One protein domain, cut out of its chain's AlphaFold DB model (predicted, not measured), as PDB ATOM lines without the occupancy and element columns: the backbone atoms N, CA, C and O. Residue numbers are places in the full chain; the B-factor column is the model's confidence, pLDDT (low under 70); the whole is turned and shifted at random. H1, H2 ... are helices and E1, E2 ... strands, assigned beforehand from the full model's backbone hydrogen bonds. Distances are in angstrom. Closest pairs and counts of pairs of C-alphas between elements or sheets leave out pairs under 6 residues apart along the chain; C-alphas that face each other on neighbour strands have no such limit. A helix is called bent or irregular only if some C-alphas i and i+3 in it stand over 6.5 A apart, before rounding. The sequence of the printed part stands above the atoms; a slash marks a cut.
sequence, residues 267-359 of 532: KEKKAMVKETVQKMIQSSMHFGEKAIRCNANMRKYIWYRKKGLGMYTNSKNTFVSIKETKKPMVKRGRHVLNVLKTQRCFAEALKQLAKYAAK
ATOM      1  N   LYS A 267      15.630  -3.623 223.500       89.26
ATOM      2  CA  LYS A 267      14.420  -3.942 222.728       89.26
ATOM      3  C   LYS A 267      14.563  -5.271 221.988       89.26
ATOM      4  O   LYS A 267      13.695  -6.130 222.102       89.26
ATOM      5  N   GLU A 268      15.678  -5.467 221.298       89.41
ATOM      6  CA  GLU A 268      15.964  -6.693 220.552       89.41
ATOM      7  C   GLU A 268      16.195  -7.889 221.488       89.41
ATOM      8  O   GLU A 268      15.647  -8.963 221.262       89.41
ATOM      9  N   LYS A 269      16.870  -7.694 222.630       88.16
ATOM     10  CA  LYS A 269      16.986  -8.728 223.672       88.16
ATOM     11  C   LYS A 269      15.610  -9.158 224.189       88.16
ATOM     12  O   LYS A 269      15.368 -10.354 224.345       88.16
ATOM     13  N   LYS A 270      14.702  -8.207 224.448       92.06
ATOM     14  CA  LYS A 270      13.310  -8.505 224.833       92.06
ATOM     15  C   LYS A 270      12.564  -9.246 223.716       92.06
ATOM     16  O   LYS A 270      11.839 -10.191 224.018       92.06
ATOM     17  N   ALA A 271      12.770  -8.863 222.454       94.13
ATOM     18  CA  ALA A 271      12.168  -9.522 221.296       94.13
ATOM     19  C   ALA A 271      12.636 -10.981 221.153       94.13
ATOM     20  O   ALA A 271      11.794 -11.870 221.071       94.13
ATOM     21  N   MET A 272      13.943 -11.247 221.251       91.87
ATOM     22  CA  MET A 272      14.483 -12.612 221.225       91.87
ATOM     23  C   MET A 272      13.934 -13.465 222.372       91.87
ATOM     24  O   MET A 272      13.524 -14.605 222.166       91.87
ATOM     25  N   VAL A 273      13.879 -12.922 223.595       93.61
ATOM     26  CA  VAL A 273      13.298 -13.647 224.737       93.61
ATOM     27  C   VAL A 273      11.820 -13.952 224.482       93.61
ATOM     28  O   VAL A 273      11.389 -15.082 224.701       93.61
ATOM     29  N   LYS A 274      11.045 -12.996 223.959       95.02
ATOM     30  CA  LYS A 274       9.642 -13.219 223.586       95.02
ATOM     31  C   LYS A 274       9.510 -14.336 222.547       95.02
ATOM     32  O   LYS A 274       8.690 -15.228 222.738       95.02
ATOM     33  N   GLU A 275      10.340 -14.326 221.508       95.53
ATOM     34  CA  GLU A 275      10.343 -15.352 220.460       95.53
ATOM     35  C   GLU A 275      10.683 -16.741 221.023       95.53
ATOM     36  O   GLU A 275       9.984 -17.714 220.744       95.53
ATOM     37  N   THR A 276      11.708 -16.850 221.876       95.34
ATOM     38  CA  THR A 276      12.059 -18.130 222.521       95.34
ATOM     39  C   THR A 276      10.915 -18.675 223.375       95.34
ATOM     40  O   THR A 276      10.580 -19.852 223.272       95.34
ATOM     41  N   VAL A 277      10.252 -17.817 224.158       95.99
ATOM     42  CA  VAL A 277       9.090 -18.199 224.974       95.99
ATOM     43  C   VAL A 277       7.912 -18.613 224.088       95.99
ATOM     44  O   VAL A 277       7.255 -19.610 224.381       95.99
ATOM     45  N   GLN A 278       7.665 -17.913 222.977       96.82
ATOM     46  CA  GLN A 278       6.641 -18.302 222.003       96.82
ATOM     47  C   GLN A 278       6.930 -19.683 221.403       96.82
ATOM     48  O   GLN A 278       6.035 -20.526 221.390       96.82
ATOM     49  N   LYS A 279       8.177 -19.963 221.004       96.76
ATOM     50  CA  LYS A 279       8.593 -21.285 220.506       96.76
ATOM     51  C   LYS A 279       8.409 -22.383 221.556       96.76
ATOM     52  O   LYS A 279       7.935 -23.469 221.227       96.76
ATOM     53  N   MET A 280       8.720 -22.112 222.826       96.27
ATOM     54  CA  MET A 280       8.476 -23.053 223.931       96.27
ATOM     55  C   MET A 280       6.978 -23.348 224.125       96.27
ATOM     56  O   MET A 280       6.595 -24.482 224.414       96.27
ATOM     57  N   ILE A 281       6.113 -22.345 223.953       95.28
ATOM     58  CA  ILE A 281       4.659 -22.528 224.037       95.28
ATOM     59  C   ILE A 281       4.150 -23.335 222.834       95.28
ATOM     60  O   ILE A 281       3.422 -24.303 223.039       95.28
ATOM     61  N   GLN A 282       4.578 -22.990 221.615       96.96
ATOM     62  CA  GLN A 282       4.212 -23.680 220.370       96.96
ATOM     63  C   GLN A 282       4.630 -25.157 220.378       96.96
ATOM     64  O   GLN A 282       3.846 -26.029 220.021       96.96
ATOM     65  N   SER A 283       5.836 -25.455 220.867       95.25
ATOM     66  CA  SER A 283       6.341 -26.827 221.036       95.25
ATOM     67  C   SER A 283       5.743 -27.568 222.239       95.25
ATOM     68  O   SER A 283       6.151 -28.688 222.538       95.25
ATOM     69  N   SER A 284       4.767 -26.972 222.935       94.43
ATOM     70  CA  SER A 284       4.072 -27.576 224.077       94.43
ATOM     71  C   SER A 284       4.976 -27.934 225.268       94.43
ATOM     72  O   SER A 284       4.580 -28.718 226.129       94.43
ATOM     73  N   MET A 285       6.148 -27.296 225.402       93.52
ATOM     74  CA  MET A 285       7.085 -27.520 226.521       93.52
ATOM     75  C   MET A 285       6.528 -27.093 227.890       93.52
ATOM     76  O   MET A 285       7.109 -27.400 228.926       93.52
ATOM     77  N   HIS A 286       5.416 -26.356 227.907       94.46
ATOM     78  CA  HIS A 286       4.775 -25.868 229.124       94.46
ATOM     79  C   HIS A 286       3.895 -26.916 229.820       94.46
ATOM     80  O   HIS A 286       3.503 -26.695 230.963       94.46
ATOM     81  N   PHE A 287       3.566 -28.039 229.178       93.89
ATOM     82  CA  PHE A 287       2.801 -29.107 229.823       93.89
ATOM     83  C   PHE A 287       3.726 -30.052 230.596       93.89
ATOM     84  O   PHE A 287       4.652 -30.624 230.028       93.89
ATOM     85  N   GLY A 288       3.452 -30.235 231.889       90.74
ATOM     86  CA  GLY A 288       4.103 -31.251 232.713       90.74
ATOM     87  C   GLY A 288       3.397 -32.611 232.674       90.74
ATOM     88  O   GLY A 288       2.526 -32.875 231.843       90.74
ATOM     89  N   GLU A 289       3.766 -33.468 233.625       89.25
ATOM     90  CA  GLU A 289       3.084 -34.735 233.912       89.25
ATOM     91  C   GLU A 289       1.682 -34.492 234.517       89.25
ATOM     92  O   GLU A 289       1.302 -33.355 234.836       89.25
ATOM     93  N   LYS A 290       0.888 -35.561 234.682       93.02
ATOM     94  CA  LYS A 290      -0.371 -35.513 235.440       93.02
ATOM     95  C   LYS A 290      -0.152 -34.868 236.813       93.02
ATOM     96  O   LYS A 290       0.812 -35.188 237.502       93.02
ATOM     97  N   ALA A 291      -1.077 -34.001 237.226       90.81
ATOM     98  CA  ALA A 291      -0.979 -33.237 238.470       90.81
ATOM     99  C   ALA A 291      -0.789 -34.133 239.707       90.81
ATOM    100  O   ALA A 291       0.023 -33.826 240.571       90.81
ATOM    101  N   ILE A 292      -1.447 -35.296 239.718       91.59
ATOM    102  CA  ILE A 292      -1.367 -36.307 240.787       91.59
ATOM    103  C   ILE A 292       0.060 -36.865 240.959       91.59
ATOM    104  O   ILE A 292       0.458 -37.215 242.060       91.59
ATOM    105  N   ARG A 293       0.858 -36.928 239.885       92.82
ATOM    106  CA  ARG A 293       2.232 -37.469 239.901       92.82
ATOM    107  C   ARG A 293       3.296 -36.401 240.162       92.82
ATOM    108  O   ARG A 293       4.490 -36.671 240.039       92.82
ATOM    109  N   CYS A 294       2.893 -35.161 240.417       90.12
ATOM    110  CA  CYS A 294       3.835 -34.062 240.529       90.12
ATOM    111  C   CYS A 294       4.560 -34.088 241.876       90.12
ATOM    112  O   CYS A 294       3.930 -34.091 242.928       90.12
ATOM    113  N   ASN A 295       5.893 -34.043 241.843       93.52
ATOM    114  CA  ASN A 295       6.695 -33.886 243.053       93.52
ATOM    115  C   ASN A 295       6.406 -32.519 243.706       93.52
ATOM    116  O   ASN A 295       6.482 -31.483 243.040       93.52
ATOM    117  N   ALA A 296       6.134 -32.503 245.013       91.60
ATOM    118  CA  ALA A 296       5.828 -31.294 245.776       91.60
ATOM    119  C   ALA A 296       6.906 -30.199 245.652       91.60
ATOM    120  O   ALA A 296       6.576 -29.015 245.572       91.60
ATOM    121  N   ASN A 297       8.185 -30.564 245.515       94.28
ATOM    122  CA  ASN A 297       9.288 -29.609 245.344       94.28
ATOM    123  C   ASN A 297       9.225 -28.838 244.011       94.28
ATOM    124  O   ASN A 297       9.822 -27.765 243.874       94.28
ATOM    125  N   MET A 298       8.456 -29.330 243.032       92.34
ATOM    126  CA  MET A 298       8.225 -28.645 241.757       92.34
ATOM    127  C   MET A 298       7.233 -27.485 241.866       92.34
ATOM    128  O   MET A 298       7.116 -26.703 240.920       92.34
ATOM    129  N   ARG A 299       6.577 -27.309 243.023       88.62
ATOM    130  CA  ARG A 299       5.594 -26.252 243.299       88.62
ATOM    131  C   ARG A 299       6.068 -24.867 242.845       88.62
ATOM    132  O   ARG A 299       5.334 -24.149 242.174       88.62
ATOM    133  N   LYS A 300       7.333 -24.517 243.104       89.87
ATOM    134  CA  LYS A 300       7.931 -23.224 242.716       89.87
ATOM    135  C   LYS A 300       8.075 -23.007 241.202       89.87
ATOM    136  O   LYS A 300       8.210 -21.859 240.776       89.87
ATOM    137  N   TYR A 301       8.054 -24.060 240.387       93.35
ATOM    138  CA  TYR A 301       8.178 -23.985 238.924       93.35
ATOM    139  C   TYR A 301       6.833 -24.084 238.200       93.35
ATOM    140  O   TYR A 301       6.777 -23.842 236.993       93.35
ATOM    141  N   ILE A 302       5.753 -24.396 238.916       92.50
ATOM    142  CA  ILE A 302       4.398 -24.435 238.368       92.50
ATOM    143  C   ILE A 302       3.881 -23.003 238.188       92.50
ATOM    144  O   ILE A 302       4.184 -22.089 238.960       92.50
ATOM    145  N   TRP A 303       3.116 -22.787 237.123       91.25
ATOM    146  CA  TRP A 303       2.407 -21.542 236.883       91.25
ATOM    147  C   TRP A 303       1.170 -21.459 237.781       91.25
ATOM    148  O   TRP A 303       0.344 -22.369 237.796       91.25
ATOM    149  N   TYR A 304       1.008 -20.349 238.493       86.68
ATOM    150  CA  TYR A 304      -0.144 -20.094 239.356       86.68
ATOM    151  C   TYR A 304      -1.122 -19.140 238.689       86.68
ATOM    152  O   TYR A 304      -0.715 -18.163 238.059       86.68
ATOM    153  N   ARG A 305      -2.423 -19.399 238.845       77.26
ATOM    154  CA  ARG A 305      -3.442 -18.436 238.429       77.26
ATOM    155  C   ARG A 305      -3.431 -17.294 239.445       77.26
ATOM    156  O   ARG A 305      -3.685 -17.532 240.622       77.26
ATOM    157  N   LYS A 306      -3.156 -16.065 239.002       67.76
ATOM    158  CA  LYS A 306      -3.536 -14.889 239.791       67.76
ATOM    159  C   LYS A 306      -5.066 -14.853 239.791       67.76
ATOM    160  O   LYS A 306      -5.658 -14.689 238.725       67.76
ATOM    161  N   LYS A 307      -5.709 -15.102 240.933       56.85
ATOM    162  CA  LYS A 307      -7.078 -14.615 241.125       56.85
ATOM    163  C   LYS A 307      -6.963 -13.105 241.323       56.85
ATOM    164  O   LYS A 307      -5.997 -12.661 241.941       56.85
ATOM    165  N   GLY A 308      -7.874 -12.338 240.722       54.64
ATOM    166  CA  GLY A 308      -7.967 -10.910 241.010       54.64
ATOM    167  C   GLY A 308      -8.106 -10.714 242.517       54.64
ATOM    168  O   GLY A 308      -8.628 -11.607 243.194       54.64
ATOM    169  N   LEU A 309      -7.605  -9.592 243.033       53.08
ATOM    170  CA  LEU A 309      -7.939  -9.152 244.381       53.08
ATOM    171  C   LEU A 309      -9.459  -8.952 244.428       53.08
ATOM    172  O   LEU A 309      -9.962  -7.894 244.074       53.08
ATOM    173  N   GLY A 310     -10.196 -10.001 244.776       53.38
ATOM    174  CA  GLY A 310     -11.563  -9.861 245.238       53.38
ATOM    175  C   GLY A 310     -11.486  -9.412 246.687       53.38
ATOM    176  O   GLY A 310     -10.805 -10.052 247.490       53.38
ATOM    177  N   MET A 311     -12.139  -8.303 247.002       52.20
ATOM    178  CA  MET A 311     -12.478  -7.975 248.380       52.20
ATOM    179  C   MET A 311     -13.824  -8.626 248.681       52.20
ATOM    180  O   MET A 311     -14.688  -8.686 247.810       52.20
ATOM    181  N   TYR A 312     -13.993  -9.130 249.893       60.26
ATOM    182  CA  TYR A 312     -15.309  -9.459 250.429       60.26
ATOM    183  C   TYR A 312     -15.491  -8.680 251.725       60.26
ATOM    184  O   TYR A 312     -14.512  -8.353 252.405       60.26
ATOM    185  N   THR A 313     -16.735  -8.360 252.052       45.73
ATOM    186  CA  THR A 313     -17.094  -7.861 253.374       45.73
ATOM    187  C   THR A 313     -17.179  -9.061 254.314       45.73
ATOM    188  O   THR A 313     -17.748 -10.102 253.979       45.73
ATOM    189  N   ASN A 314     -16.536  -8.976 255.476       66.16
ATOM    190  CA  ASN A 314     -16.788  -9.944 256.543       66.16
ATOM    191  C   ASN A 314     -18.148  -9.636 257.213       66.16
ATOM    192  O   ASN A 314     -18.782  -8.624 256.920       66.16
ATOM    193  N   SER A 315     -18.574 -10.463 258.173       74.59
ATOM    194  CA  SER A 315     -19.807 -10.225 258.949       74.59
ATOM    195  C   SER A 315     -19.820  -8.893 259.723       74.59
ATOM    196  O   SER A 315     -20.871  -8.484 260.200       74.59
ATOM    197  N   LYS A 316     -18.668  -8.224 259.865       80.39
ATOM    198  CA  LYS A 316     -18.497  -6.906 260.498       80.39
ATOM    199  C   LYS A 316     -18.411  -5.771 259.461       80.39
ATOM    200  O   LYS A 316     -17.878  -4.710 259.770       80.39
ATOM    201  N   ASN A 317     -18.835  -6.015 258.215       68.19
ATOM    202  CA  ASN A 317     -18.745  -5.095 257.072       68.19
ATOM    203  C   ASN A 317     -17.344  -4.511 256.792       68.19
ATOM    204  O   ASN A 317     -17.195  -3.517 256.086       68.19
ATOM    205  N   THR A 318     -16.286  -5.148 257.293       70.31
ATOM    206  CA  THR A 318     -14.904  -4.745 257.029       70.31
ATOM    207  C   THR A 318     -14.425  -5.399 255.737       70.31
ATOM    208  O   THR A 318     -14.581  -6.610 255.552       70.31
ATOM    209  N   PHE A 319     -13.816  -4.614 254.847       61.16
ATOM    210  CA  PHE A 319     -13.188  -5.126 253.632       61.16
ATOM    211  C   PHE A 319     -11.980  -5.997 253.998       61.16
ATOM    212  O   PHE A 319     -10.936  -5.494 254.409       61.16
ATOM    213  N   VAL A 320     -12.106  -7.315 253.838       56.98
ATOM    214  CA  VAL A 320     -11.007  -8.259 254.067       56.98
ATOM    215  C   VAL A 320     -10.474  -8.731 252.720       56.98
ATOM    216  O   VAL A 320     -11.219  -9.132 251.823       56.98
ATOM    217  N   SER A 321      -9.151  -8.671 252.560       57.24
ATOM    218  CA  SER A 321      -8.496  -9.264 251.398       57.24
ATOM    219  C   SER A 321      -8.655 -10.784 251.455       57.24
ATOM    220  O   SER A 321      -8.353 -11.419 252.467       57.24
ATOM    221  N   ILE A 322      -9.125 -11.401 250.366       58.33
ATOM    222  CA  ILE A 322      -9.067 -12.861 250.248       58.33
ATOM    223  C   ILE A 322      -7.596 -13.252 250.365       58.33
ATOM    224  O   ILE A 322      -6.819 -12.948 249.457       58.33
ATOM    225  N   LYS A 323      -7.212 -13.926 251.465       55.08
ATOM    226  CA  LYS A 323      -5.889 -14.555 251.603       55.08
ATOM    227  C   LYS A 323      -5.610 -15.294 250.299       55.08
ATOM    228  O   LYS A 323      -6.343 -16.217 249.939       55.08
ATOM    229  N   GLU A 324      -4.600 -14.829 249.563       56.78
ATOM    230  CA  GLU A 324      -4.296 -15.268 248.204       56.78
ATOM    231  C   GLU A 324      -4.011 -16.775 248.171       56.78
ATOM    232  O   GLU A 324      -2.865 -17.224 248.259       56.78
ATOM    233  N   THR A 325      -5.038 -17.604 248.002       60.92
ATOM    234  CA  THR A 325      -4.827 -19.024 247.742       60.92
ATOM    235  C   THR A 325      -4.372 -19.158 246.294       60.92
ATOM    236  O   THR A 325      -5.155 -19.275 245.348       60.92
ATOM    237  N   LYS A 326      -3.050 -19.082 246.092       68.88
ATOM    238  CA  LYS A 326      -2.400 -19.333 244.803       68.88
ATOM    239  C   LYS A 326      -2.726 -20.769 244.386       68.88
ATOM    240  O   LYS A 326      -2.064 -21.714 244.802       68.88
ATOM    241  N   LYS A 327      -3.753 -20.948 243.550       78.47
ATOM    242  CA  LYS A 327      -4.117 -22.255 242.984       78.47
ATOM    243  C   LYS A 327      -3.231 -22.548 241.764       78.47
ATOM    244  O   LYS A 327      -3.131 -21.691 240.873       78.47
ATOM    245  N   PRO A 328      -2.563 -23.716 241.695       86.24
ATOM    246  CA  PRO A 328      -1.738 -24.065 240.546       86.24
ATOM    247  C   PRO A 328      -2.611 -24.175 239.295       86.24
ATOM    248  O   PRO A 328      -3.730 -24.689 239.337       86.24
ATOM    249  N   MET A 329      -2.104 -23.690 238.167       87.86
ATOM    250  CA  MET A 329      -2.796 -23.805 236.892       87.86
ATOM    251  C   MET A 329      -2.692 -25.248 236.398       87.86
ATOM    252  O   MET A 329      -1.610 -25.739 236.069       87.86
ATOM    253  N   VAL A 330      -3.839 -25.917 236.352       89.62
ATOM    254  CA  VAL A 330      -3.989 -27.269 235.818       89.62
ATOM    255  C   VAL A 330      -4.821 -27.181 234.547       89.62
ATOM    256  O   VAL A 330      -5.902 -26.595 234.549       89.62
ATOM    257  N   LYS A 331      -4.315 -27.749 233.452       90.08
ATOM    258  CA  LYS A 331      -5.039 -27.880 232.182       90.08
ATOM    259  C   LYS A 331      -5.080 -29.353 231.800       90.08
ATOM    260  O   LYS A 331      -4.034 -29.995 231.772       90.08
ATOM    261  N   ARG A 332      -6.274 -29.891 231.520       89.65
ATOM    262  CA  ARG A 332      -6.476 -31.312 231.157       89.65
ATOM    263  C   ARG A 332      -5.779 -32.280 232.136       89.65
ATOM    264  O   ARG A 332      -5.076 -33.198 231.725       89.65
ATOM    265  N   GLY A 333      -5.885 -32.005 233.440       91.47
ATOM    266  CA  GLY A 333      -5.271 -32.819 234.497       91.47
ATOM    267  C   GLY A 333      -3.739 -32.743 234.611       91.47
ATOM    268  O   GLY A 333      -3.162 -33.513 235.374       91.47
ATOM    269  N   ARG A 334      -3.056 -31.841 233.890       93.10
ATOM    270  CA  ARG A 334      -1.593 -31.649 233.943       93.10
ATOM    271  C   ARG A 334      -1.237 -30.268 234.480       93.10
ATOM    272  O   ARG A 334      -1.912 -29.288 234.155       93.10
ATOM    273  N   HIS A 335      -0.173 -30.171 235.277       92.55
ATOM    274  CA  HIS A 335       0.337 -28.865 235.699       92.55
ATOM    275  C   HIS A 335       0.970 -28.122 234.526       92.55
ATOM    276  O   HIS A 335       1.667 -28.716 233.700       92.55
ATOM    277  N   VAL A 336       0.758 -26.809 234.484       93.83
ATOM    278  CA  VAL A 336       1.441 -25.940 233.529       93.83
ATOM    279  C   VAL A 336       2.718 -25.396 234.161       93.83
ATOM    280  O   VAL A 336       2.680 -24.787 235.227       93.83
ATOM    281  N   LEU A 337       3.851 -25.613 233.505       94.43
ATOM    282  CA  LEU A 337       5.162 -25.124 233.914       94.43
ATOM    283  C   LEU A 337       5.324 -23.639 233.575       94.43
ATOM    284  O   LEU A 337       4.857 -23.153 232.543       94.43
ATOM    285  N   ASN A 338       6.033 -22.909 234.433       94.16
ATOM    286  CA  ASN A 338       6.351 -21.510 234.201       94.16
ATOM    287  C   ASN A 338       7.504 -21.368 233.196       94.16
ATOM    288  O   ASN A 338       8.677 -21.350 233.568       94.16
ATOM    289  N   VAL A 339       7.142 -21.189 231.924       94.90
ATOM    290  CA  VAL A 339       8.080 -21.031 230.801       94.90
ATOM    291  C   VAL A 339       9.042 -19.852 230.995       94.90
ATOM    292  O   VAL A 339      10.191 -19.926 230.569       94.90
ATOM    293  N   LEU A 340       8.637 -18.784 231.695       93.97
ATOM    294  CA  LEU A 340       9.530 -17.652 231.979       93.97
ATOM    295  C   LEU A 340      10.665 -18.053 232.927       93.97
ATOM    296  O   LEU A 340      11.799 -17.612 232.750       93.97
ATOM    297  N   LYS A 341      10.373 -18.902 233.922       94.36
ATOM    298  CA  LYS A 341      11.401 -19.481 234.798       94.36
ATOM    299  C   LYS A 341      12.277 -20.459 234.022       94.36
ATOM    300  O   LYS A 341      13.496 -20.359 234.123       94.36
ATOM    301  N   THR A 342      11.677 -21.314 233.189       95.59
ATOM    302  CA  THR A 342      12.414 -22.229 232.301       95.59
ATOM    303  C   THR A 342      13.422 -21.475 231.439       95.59
ATOM    304  O   THR A 342      14.585 -21.853 231.408       95.59
ATOM    305  N   GLN A 343      13.020 -20.365 230.814       95.00
ATOM    306  CA  GLN A 343      13.906 -19.566 229.967       95.00
ATOM    307  C   GLN A 343      15.082 -18.943 230.741       95.00
ATOM    308  O   GLN A 343      16.189 -18.867 230.211       95.00
ATOM    309  N   ARG A 344      14.875 -18.519 231.997       94.96
ATOM    310  CA  ARG A 344      15.957 -17.997 232.854       94.96
ATOM    311  C   ARG A 344      16.967 -19.088 233.207       94.96
ATOM    312  O   ARG A 344      18.151 -18.919 232.935       94.96
ATOM    313  N   CYS A 345      16.491 -20.221 233.724       96.22
ATOM    314  CA  CYS A 345      17.349 -21.359 234.062       96.22
ATOM    315  C   CYS A 345      18.070 -21.914 232.823       96.22
ATOM    316  O   CYS A 345      19.238 -22.283 232.894       96.22
ATOM    317  N   PHE A 346      17.399 -21.931 231.670       95.58
ATOM    318  CA  PHE A 346      17.988 -22.347 230.400       95.58
ATOM    319  C   PHE A 346      19.141 -21.430 229.972       95.58
ATOM    320  O   PHE A 346      20.203 -21.919 229.592       95.58
ATOM    321  N   ALA A 347      18.983 -20.108 230.096       94.02
ATOM    322  CA  ALA A 347      20.053 -19.156 229.796       94.02
ATOM    323  C   ALA A 347      21.265 -19.313 230.736       94.02
ATOM    324  O   ALA A 347      22.410 -19.220 230.288       94.02
ATOM    325  N   GLU A 348      21.034 -19.586 232.021       96.08
ATOM    326  CA  GLU A 348      22.099 -19.878 232.990       96.08
ATOM    327  C   GLU A 348      22.834 -21.183 232.656       96.08
ATOM    328  O   GLU A 348      24.068 -21.205 232.639       96.08
ATOM    329  N   ALA A 349      22.097 -22.243 232.312       96.90
ATOM    330  CA  ALA A 349      22.669 -23.518 231.888       96.90
ATOM    331  C   ALA A 349      23.521 -23.362 230.618       96.90
ATOM    332  O   ALA A 349      24.660 -23.829 230.579       96.90
ATOM    333  N   LEU A 350      23.022 -22.637 229.610       94.78
ATOM    334  CA  LEU A 350      23.778 -22.337 228.390       94.78
ATOM    335  C   LEU A 350      25.064 -21.557 228.679       94.78
ATOM    336  O   LEU A 350      26.100 -21.863 228.094       94.78
ATOM    337  N   LYS A 351      25.035 -20.591 229.607       93.16
ATOM    338  CA  LYS A 351      26.237 -19.847 230.021       93.16
ATOM    339  C   LYS A 351      27.302 -20.778 230.612       93.16
ATOM    340  O   LYS A 351      28.485 -20.620 230.308       93.16
ATOM    341  N   GLN A 352      26.902 -21.751 231.432       95.28
ATOM    342  CA  GLN A 352      27.828 -22.737 232.001       95.28
ATOM    343  C   GLN A 352      28.355 -23.710 230.939       95.28
ATOM    344  O   GLN A 352      29.559 -23.957 230.884       95.28
ATOM    345  N   LEU A 353      27.487 -24.208 230.052       93.91
ATOM    346  CA  LEU A 353      27.890 -25.073 228.940       93.91
ATOM    347  C   LEU A 353      28.890 -24.367 228.017       93.91
ATOM    348  O   LEU A 353      29.925 -24.942 227.696       93.91
ATOM    349  N   ALA A 354      28.647 -23.099 227.674       91.72
ATOM    350  CA  ALA A 354      29.570 -22.292 226.880       91.72
ATOM    351  C   ALA A 354      30.938 -22.129 227.567       91.72
ATOM    352  O   ALA A 354      31.973 -22.254 226.916       91.72
ATOM    353  N   LYS A 355      30.964 -21.929 228.894       92.64
ATOM    354  CA  LYS A 355      32.212 -21.870 229.678       92.64
ATOM    355  C   LYS A 355      32.997 -23.185 229.613       92.64
ATOM    356  O   LYS A 355      34.221 -23.148 229.556       92.64
ATOM    357  N   TYR A 356      32.327 -24.338 229.642       93.51
ATOM    358  CA  TYR A 356      32.993 -25.639 229.524       93.51
ATOM    359  C   TYR A 356      33.442 -25.952 228.096       93.51
ATOM    360  O   TYR A 356      34.545 -26.462 227.919       93.51
ATOM    361  N   ALA A 357      32.644 -25.576 227.096       91.93
ATOM    362  CA  ALA A 357      33.000 -25.714 225.688       91.93
ATOM    363  C   ALA A 357      34.240 -24.873 225.343       91.93
ATOM    364  O   ALA A 357      35.166 -25.376 224.717       91.93
ATOM    365  N   ALA A 358      34.318 -23.635 225.848       88.97
ATOM    366  CA  ALA A 358      35.486 -22.766 225.683       88.97
ATOM    367  C   ALA A 358      36.767 -23.332 226.330       88.97
ATOM    368  O   ALA A 358      37.866 -22.974 225.927       88.97
ATOM    369  N   LYS A 359      36.637 -24.227 227.322       92.30
ATOM    370  CA  LYS A 359      37.759 -24.957 227.942       92.30
ATOM    371  C   LYS A 359      38.147 -26.239 227.188       92.30
ATOM    372  O   LYS A 359      39.001 -26.970 227.673       92.30
TER     373      LYS A 359
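Overview. This is residues 267 to 359 of the 532 residues of the protein "30S ribosomal protein S2, chloroplastic 1" of Tetradesmus obliquus (UniProt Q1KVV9). Two long helices, H1 and H3, and a thin arm tipped by the hairpin of E2 and E3 spread from a small, loosely built knot, in which residues 339 to 343 of H3 touch H1, the short helix H2 is near H3, and the short strand pair E1 and E4 is joined by tight links to H1, from E1, and to H3, from E4. H3 and the hairpin of E2 and E3 reach away from the knot at opposite ends of the longest axis, while H1 points off to one side. The printed part has 93 residues, with three named helices and four named strands in the order H1, E1, H2, E2, E3, E4, H3; its class is mixed, helices and strands, in two antiparallel two-stranded sheets. It is only just extended, close to loose, with a radius of gyration of the C-alphas of 18.6 A and spans of 67 by 37 by 26 A.

Along the chain. H1, residues 267 to 282, begins at C-alpha 267 (14.420, -3.942, 222.728) and is 22.3 A long. E1 is residues 287 to 290. H2, residues 296 to 301, is irregular, with C-alphas 297 and 300 7.0 A apart. E2 is residues 311 to 313, E3 319 to 321 and E4 334 to 336. H3, residues 339 to 358, is 27.9 A long and ends at C-alpha 358 (35.486, -22.766, 225.683).

Arrangement. H1 touches H3 through residues 339 to 343 of H3 alone; the closest C-alphas, of Val 277 and Val 339, are 6.6 A apart, and the lines are only just about perpendicular at 72 degrees. E1 and E4 are antiparallel at 148 degrees, with N 288 and O 335 at 3.0 A, within hydrogen-bond range. H2 and H3 are close but not clearly touching, the closest C-alphas, of Tyr 301 and Lys 341, being 6.9 A apart. E2 and E3 form an antiparallel hairpin, with N 320 and O 312 at 3.0 A, within hydrogen-bond range. In H1 and H3 every O i to N i+4 pair is within hydrogen-bond range; in H2 0 of 2 are, against 2 of 3 O i to N i+3 pairs.

Size, cuts and confidence. The two C-alphas farthest apart, of Lys 316 and Lys 359, are 67.5 A apart. The printed part has no cut; the link from E3 to E4 is long, with 12 residues. Residues 306 to 314, 317 and 319 to 326 have pLDDT under 70.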